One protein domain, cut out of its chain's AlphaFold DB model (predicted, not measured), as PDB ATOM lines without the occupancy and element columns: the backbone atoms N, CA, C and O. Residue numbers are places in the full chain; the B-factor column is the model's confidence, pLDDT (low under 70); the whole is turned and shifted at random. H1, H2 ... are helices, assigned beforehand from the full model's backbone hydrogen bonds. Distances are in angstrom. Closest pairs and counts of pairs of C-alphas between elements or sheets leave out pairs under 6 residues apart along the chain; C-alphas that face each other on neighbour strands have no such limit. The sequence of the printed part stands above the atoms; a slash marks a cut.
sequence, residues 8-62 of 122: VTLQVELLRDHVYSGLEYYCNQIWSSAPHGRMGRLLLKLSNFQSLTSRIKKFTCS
ATOM      1  N   VAL A   8     120.698  57.567 138.568       84.06
ATOM      2  CA  VAL A   8     119.767  58.623 138.984       84.06
ATOM      3  C   VAL A   8     120.276  59.401 140.204       84.06
ATOM      4  O   VAL A   8     120.225  60.624 140.210       84.06
ATOM      5  N   THR A   9     120.797  58.722 141.227       85.75
ATOM      6  CA  THR A   9     121.375  59.355 142.424       85.75
ATOM      7  C   THR A   9     122.534  60.280 142.056       85.75
ATOM      8  O   THR A   9     122.564  61.417 142.516       85.75
ATOM      9  N   LEU A  10     123.425  59.840 141.161       90.12
ATOM     10  CA  LEU A  10     124.542  60.659 140.681       90.12
ATOM     11  C   LEU A  10     124.051  61.910 139.933       90.12
ATOM     12  O   LEU A  10     124.548  63.010 140.156       90.12
ATOM     13  N   GLN A  11     123.043  61.768 139.067       91.12
ATOM     14  CA  GLN A  11     122.448  62.908 138.363       91.12
ATOM     15  C   GLN A  11     121.797  63.913 139.322       91.12
ATOM     16  O   GLN A  11     121.918  65.120 139.124       91.12
ATOM     17  N   VAL A  12     121.130  63.426 140.373       91.06
ATOM     18  CA  VAL A  12     120.534  64.276 141.411       91.06
ATOM     19  C   VAL A  12     121.612  65.023 142.198       91.06
ATOM     20  O   VAL A  12     121.450  66.213 142.464       91.06
ATOM     21  N   GLU A  13     122.718  64.363 142.539       89.88
ATOM     22  CA  GLU A  13     123.854  64.994 143.219       89.88
ATOM     23  C   GLU A  13     124.504  66.075 142.353       89.88
ATOM     24  O   GLU A  13     124.671  67.201 142.815       89.88
ATOM     25  N   LEU A  14     124.763  65.785 141.073       92.56
ATOM     26  CA  LEU A  14     125.314  66.762 140.130       92.56
ATOM     27  C   LEU A  14     124.400  67.979 139.957       92.56
ATOM     28  O   LEU A  14     124.871  69.117 139.951       92.56
ATOM     29  N   LEU A  15     123.087  67.762 139.845       93.62
ATOM     30  CA  LEU A  15     122.123  68.852 139.737       93.62
ATOM     31  C   LEU A  15     122.098  69.706 141.012       93.62
ATOM     32  O   LEU A  15     122.080  70.934 140.930       93.62
ATOM     33  N   ARG A  16     122.119  69.072 142.190       91.38
ATOM     34  CA  ARG A  16     122.186  69.767 143.483       91.38
ATOM     35  C   ARG A  16     123.439  70.636 143.567       91.38
ATOM     36  O   ARG A  16     123.340  71.805 143.935       91.38
ATOM     37  N   ASP A  17     124.591  70.084 143.208       92.56
ATOM     38  CA  ASP A  17     125.867  70.792 143.283       92.56
ATOM     39  C   ASP A  17     125.897  71.971 142.296       92.56
ATOM     40  O   ASP A  17     126.343  73.067 142.644       92.56
ATOM     41  N   HIS A  18     125.300  71.806 141.110       93.06
ATOM     42  CA  HIS A  18     125.120  72.900 140.157       93.06
ATOM     43  C   HIS A  18     124.255  74.032 140.734       93.06
ATOM     44  O   HIS A  18     124.644  75.201 140.676       93.06
ATOM     45  N   VAL A  19     123.126  73.705 141.369       90.94
ATOM     46  CA  VAL A  19     122.259  74.696 142.031       90.94
ATOM     47  C   VAL A  19     123.000  75.430 143.152       90.94
ATOM     48  O   VAL A  19     122.877  76.650 143.260       90.94
ATOM     49  N   TYR A  20     123.793  74.727 143.965       90.50
ATOM     50  CA  TYR A  20     124.589  75.359 145.019       90.50
ATOM     51  C   TYR A  20     125.657  76.297 144.461       90.50
ATOM     52  O   TYR A  20     125.791  77.405 144.977       90.50
ATOM     53  N   SER A  21     126.337  75.921 143.376       89.69
ATOM     54  CA  SER A  21     127.317  76.798 142.725       89.69
ATOM     55  C   SER A  21     126.677  78.076 142.163       89.69
ATOM     56  O   SER A  21     127.191  79.178 142.361       89.69
ATOM     57  N   GLY A  22     125.496  77.966 141.541       90.12
ATOM     58  CA  GLY A  22     124.728  79.124 141.086       90.12
ATOM     59  C   GLY A  22     124.290  80.017 142.249       90.12
ATOM     60  O   GLY A  22     124.410  81.239 142.183       90.12
ATOM     61  N   LEU A  23     123.826  79.417 143.348       87.94
ATOM     62  CA  LEU A  23     123.418  80.151 144.544       87.94
ATOM     63  C   LEU A  23     124.584  80.918 145.175       87.94
ATOM     64  O   LEU A  23     124.404  82.063 145.593       87.94
ATOM     65  N   GLU A  24     125.766  80.306 145.232       87.88
ATOM     66  CA  GLU A  24     126.994  80.947 145.699       87.88
ATOM     67  C   GLU A  24     127.340  82.163 144.838       87.88
ATOM     68  O   GLU A  24     127.525  83.263 145.361       87.88
ATOM     69  N   TYR A  25     127.330  81.988 143.515       88.88
ATOM     70  CA  TYR A  25     127.577  83.059 142.555       88.88
ATOM     71  C   TYR A  25     126.623  84.248 142.754       88.88
ATOM     72  O   TYR A  25     127.069  85.391 142.874       88.88
ATOM     73  N   TYR A  26     125.316  83.996 142.872       87.94
ATOM     74  CA  TYR A  26     124.333  85.055 143.117       87.94
ATOM     75  C   TYR A  26     124.492  85.712 144.491       87.94
ATOM     76  O   TYR A  26     124.386  86.934 144.601       87.94
ATOM     77  N   CYS A  27     124.773  84.935 145.541       86.75
ATOM     78  CA  CYS A  27     125.023  85.486 146.872       86.75
ATOM     79  C   CYS A  27     126.227  86.436 146.862       86.75
ATOM     80  O   CYS A  27     126.165  87.495 147.488       86.75
ATOM     81  N   ASN A  28     127.284  86.085 146.129       85.19
ATOM     82  CA  ASN A  28     128.482  86.910 145.992       85.19
ATOM     83  C   ASN A  28     128.218  88.201 145.202       85.19
ATOM     84  O   ASN A  28     128.830  89.223 145.503       85.19
ATOM     85  N   GLN A  29     127.285  88.195 144.244       86.81
ATOM     86  CA  GLN A  29     126.871  89.417 143.547       86.81
ATOM     87  C   GLN A  29     126.021  90.346 144.420       86.81
ATOM     88  O   GLN A  29     126.277  91.546 144.478       86.81
ATOM     89  N   ILE A  30     125.009  89.801 145.101       87.44
ATOM     90  CA  ILE A  30     124.058  90.597 145.896       87.44
ATOM     91  C   ILE A  30     124.723  91.135 147.169       87.44
ATOM     92  O   ILE A  30     124.464  92.263 147.584       87.44
ATOM     93  N   TRP A  31     125.585  90.334 147.800       82.50
ATOM     94  CA  TRP A  31     126.279  90.678 149.041       82.50
ATOM     95  C   TRP A  31     127.795  90.705 148.846       82.50
ATOM     96  O   TRP A  31     128.539  90.062 149.588       82.50
ATOM     97  N   SER A  32     128.250  91.502 147.880       76.69
ATOM     98  CA  SER A  32     129.668  91.669 147.532       76.69
ATOM     99  C   SER A  32     130.556  92.125 148.698       76.69
ATOM    100  O   SER A  32     131.735  91.788 148.747       76.69
ATOM    101  N   SER A  33     129.994  92.844 149.674       78.94
ATOM    102  CA  SER A  33     130.703  93.357 150.855       78.94
ATOM    103  C   SER A  33     130.780  92.378 152.033       78.94
ATOM    104  O   SER A  33     131.529  92.617 152.977       78.94
ATOM    105  N   ALA A  34     130.010  91.285 152.014       66.69
ATOM    106  CA  ALA A  34     130.005  90.273 153.073       66.69
ATOM    107  C   ALA A  34     129.599  88.883 152.533       66.69
ATOM    108  O   ALA A  34     128.572  88.334 152.959       66.69
ATOM    109  N   PRO A  35     130.387  88.306 151.606       63.56
ATOM    110  CA  PRO A  35     130.048  87.046 150.939       63.56
ATOM    111  C   PRO A  35     130.064  85.861 151.916       63.56
ATOM    112  O   PRO A  35     129.213  84.966 151.871       63.56
ATOM    113  N   HIS A  36     130.990  85.883 152.878       65.75
ATOM    114  CA  HIS A  36     131.222  84.764 153.781       65.75
ATOM    115  C   HIS A  36     130.063  84.573 154.779       65.75
ATOM    116  O   HIS A  36     129.669  85.461 155.540       65.75
ATOM    117  N   GLY A  37     129.474  83.374 154.751       75.06
ATOM    118  CA  GLY A  37     128.422  82.936 155.671       75.06
ATOM    119  C   GLY A  37     126.988  83.327 155.291       75.06
ATOM    120  O   GLY A  37     126.054  82.861 155.944       75.06
ATOM    121  N   ARG A  38     126.754  84.140 154.249       81.06
ATOM    122  CA  ARG A  38     125.385  84.446 153.772       81.06
ATOM    123  C   ARG A  38     124.739  83.237 153.104       81.06
ATOM    124  O   ARG A  38     123.624  82.887 153.486       81.06
ATOM    125  N   MET A  39     125.468  82.565 152.216       86.06
ATOM    126  CA  MET A  39     125.033  81.302 151.617       86.06
ATOM    127  C   MET A  39     124.749  80.250 152.699       86.06
ATOM    128  O   MET A  39     123.662  79.686 152.726       86.06
ATOM    129  N   GLY A  40     125.656  80.074 153.668       85.12
ATOM    130  CA  GLY A  40     125.447  79.158 154.797       85.12
ATOM    131  C   GLY A  40     124.176  79.470 155.598       85.12
ATOM    132  O   GLY A  40     123.362  78.585 155.846       85.12
ATOM    133  N   ARG A  41     123.931  80.745 155.931       85.81
ATOM    134  CA  ARG A  41     122.687  81.170 156.599       85.81
ATOM    135  C   ARG A  41     121.435  80.946 155.747       85.81
ATOM    136  O   ARG A  41     120.375  80.676 156.305       85.81
ATOM    137  N   LEU A  42     121.530  81.085 154.427       84.12
ATOM    138  CA  LEU A  42     120.416  80.836 153.513       84.12
ATOM    139  C   LEU A  42     120.083  79.341 153.446       84.12
ATOM    140  O   LEU A  42     118.918  78.973 153.579       84.12
ATOM    141  N   LEU A  43     121.101  78.486 153.337       85.19
ATOM    142  CA  LEU A  43     120.940  77.033 153.365       85.19
ATOM    143  C   LEU A  43     120.307  76.559 154.682       85.19
ATOM    144  O   LEU A  43     119.381  75.752 154.659       85.19
ATOM    145  N   LEU A  44     120.704  77.140 155.821       85.12
ATOM    146  CA  LEU A  44     120.071  76.874 157.122       85.12
ATOM    147  C   LEU A  44     118.599  77.314 157.194       85.12
ATOM    148  O   LEU A  44     117.842  76.805 158.016       85.12
ATOM    149  N   LYS A  45     118.165  78.264 156.358       85.00
ATOM    150  CA  LYS A  45     116.747  78.642 156.265       85.00
ATOM    151  C   LYS A  45     115.953  77.700 155.360       85.00
ATOM    152  O   LYS A  45     114.764  77.523 155.609       85.00
ATOM    153  N   LEU A  46     116.572  77.075 154.354       82.19
ATOM    154  CA  LEU A  46     115.899  76.130 153.446       82.19
ATOM    155  C   LEU A  46     115.307  74.920 154.183       82.19
ATOM    156  O   LEU A  46     114.181  74.521 153.888       82.19
ATOM    157  N   SER A  47     115.988  74.396 155.203       78.12
ATOM    158  CA  SER A  47     115.452  73.318 156.051       78.12
ATOM    159  C   SER A  47     114.169  73.728 156.786       78.12
ATOM    160  O   SER A  47     113.233  72.934 156.913       78.12
ATOM    161  N   ASN A  48     114.069  74.992 157.204       81.31
ATOM    162  CA  ASN A  48     112.861  75.511 157.849       81.31
ATOM    163  C   ASN A  48     111.681  75.558 156.869       81.31
ATOM    164  O   ASN A  48     110.546  75.287 157.265       81.31
ATOM    165  N   PHE A  49     111.936  75.831 155.584       81.25
ATOM    166  CA  PHE A  49     110.904  75.790 154.548       81.25
ATOM    167  C   PHE A  49     110.382  74.374 154.299       81.25
ATOM    168  O   PHE A  49     109.182  74.216 154.093       81.25
ATOM    169  N   GLN A  50     111.216  73.336 154.386       82.81
ATOM    170  CA  GLN A  50     110.749  71.948 154.271       82.81
ATOM    171  C   GLN A  50     109.807  71.568 155.425       82.81
ATOM    172  O   GLN A  50     108.735  70.995 155.199       82.81
ATOM    173  N   SER A  51     110.168  71.934 156.659       81.25
ATOM    174  CA  SER A  51     109.310  71.728 157.831       81.25
ATOM    175  C   SER A  51     107.994  72.503 157.706       81.25
ATOM    176  O   SER A  51     106.920  71.962 157.973       81.25
ATOM    177  N   LEU A  52     108.057  73.767 157.280       78.12
ATOM    178  CA  LEU A  52     106.874  74.597 157.059       78.12
ATOM    179  C   LEU A  52     105.972  74.004 155.970       78.12
ATOM    180  O   LEU A  52     104.775  73.850 156.186       78.12
ATOM    181  N   THR A  53     106.551  73.595 154.843       83.25
ATOM    182  CA  THR A  53     105.831  72.974 153.724       83.25
ATOM    183  C   THR A  53     105.142  71.686 154.160       83.25
ATOM    184  O   THR A  53     103.995  71.452 153.800       83.25
ATOM    185  N   SER A  54     105.795  70.875 154.995       82.75
ATOM    186  CA  SER A  54     105.209  69.643 155.537       82.75
ATOM    187  C   SER A  54     104.017  69.926 156.453       82.75
ATOM    188  O   SER A  54     102.999  69.241 156.372       82.75
ATOM    189  N   ARG A  55     104.104  70.966 157.293       82.88
ATOM    190  CA  ARG A  55     102.995  71.409 158.154       82.88
ATOM    191  C   ARG A  55     101.832  71.968 157.344       82.88
ATOM    192  O   ARG A  55     100.695  71.604 157.617       82.88
ATOM    193  N   ILE A  56     102.117  72.798 156.338       81.50
ATOM    194  CA  ILE A  56     101.106  73.321 155.414       81.50
ATOM    195  C   ILE A  56     100.441  72.156 154.688       81.50
ATOM    196  O   ILE A  56      99.228  72.042 154.742       81.50
ATOM    197  N   LYS A  57     101.209  71.227 154.112       83.00
ATOM    198  CA  LYS A  57     100.665  70.046 153.433       83.00
ATOM    199  C   LYS A  57      99.809  69.194 154.366       83.00
ATOM    200  O   LYS A  57      98.734  68.774 153.962       83.00
ATOM    201  N   LYS A  58     100.234  68.972 155.614       81.50
ATOM    202  CA  LYS A  58      99.418  68.268 156.614       81.50
ATOM    203  C   LYS A  58      98.106  69.005 156.867       81.50
ATOM    204  O   LYS A  58      97.071  68.363 156.869       81.50
ATOM    205  N   PHE A  59      98.141  70.325 157.027       73.56
ATOM    206  CA  PHE A  59      96.948  71.136 157.255       73.56
ATOM    207  C   PHE A  59      96.008  71.145 156.037       73.56
ATOM    208  O   PHE A  59      94.813  70.917 156.175       73.56
ATOM    209  N   THR A  60      96.547  71.323 154.830       74.06
ATOM    210  CA  THR A  60      95.781  71.352 153.575       74.06
ATOM    211  C   THR A  60      95.230  69.978 153.189       74.06
ATOM    212  O   THR A  60      94.142  69.894 152.634       74.06
ATOM    213  N   CYS A  61      95.959  68.894 153.474       69.50
ATOM    214  CA  CYS A  61      95.488  67.526 153.249       69.50
ATOM    215  C   CYS A  61      94.662  66.979 154.420       69.50
ATOM    216  O   CYS A  61      94.042  65.926 154.279       69.50
ATOM    217  N   SER A  62      94.660  67.644 155.578       71.00
ATOM    218  CA  SER A  62      93.791  67.255 156.679       71.00
ATOM    219  C   SER A  62      92.369  67.705 156.370       71.00
ATOM    220  O   SER A  62      92.096  68.891 156.198       71.00
TER     221      SER A  62
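AT A GLANCE: This is residues 8 to 62 of the 122 residues of an uncharacterized protein of Trichobilharzia regenti (UniProt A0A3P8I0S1). Two long helices, H2 and H1, meet near their ends as a V, joined at the corner by a loop of seven residues. The far parts of both arms, residues 8 to 19 of H1 and 44 to 61 of H2, stand free. The printed part has 55 residues with two named helices, H1 then H2, and no named strand: all helix. It is only just loose, close to extended, with a radius of gyration of the C-alphas of 14.9 A, and only just flat, spanning 45 by 30 by 13 A.

HOW THE PARTS SIT: H2, residues 38 to 61, touches H1, residues 8 to 30, with its residues 38 to 39 alone, and H1 touches H2 with residues 23 to 27 alone. The closest C-alphas are those of Glu 24 and Met 39, 6.2 A apart. The helices run opposite ways at a steep tilt of 59 degrees. Every O i to N i+4 pair is within hydrogen-bond range in H1, and 18 of 20 in H2.

IN THESE COORDINATES: H2 measures 34.4 A from C-alpha 38 at (125.385, 84.446, 153.772) to C-alpha 61 at (95.488, 67.526, 153.249). H1 measures 33.0 A and begins at C-alpha 8, (119.767, 58.623, 138.984).

THE WHOLE: The C-alphas farthest apart, those of Ser 33 and Ser 62, are 45.6 A apart. The printed part has no cut, and the link from H1 to H2 is short. The pLDDT is under 70 at residues 34 to 36 and 61.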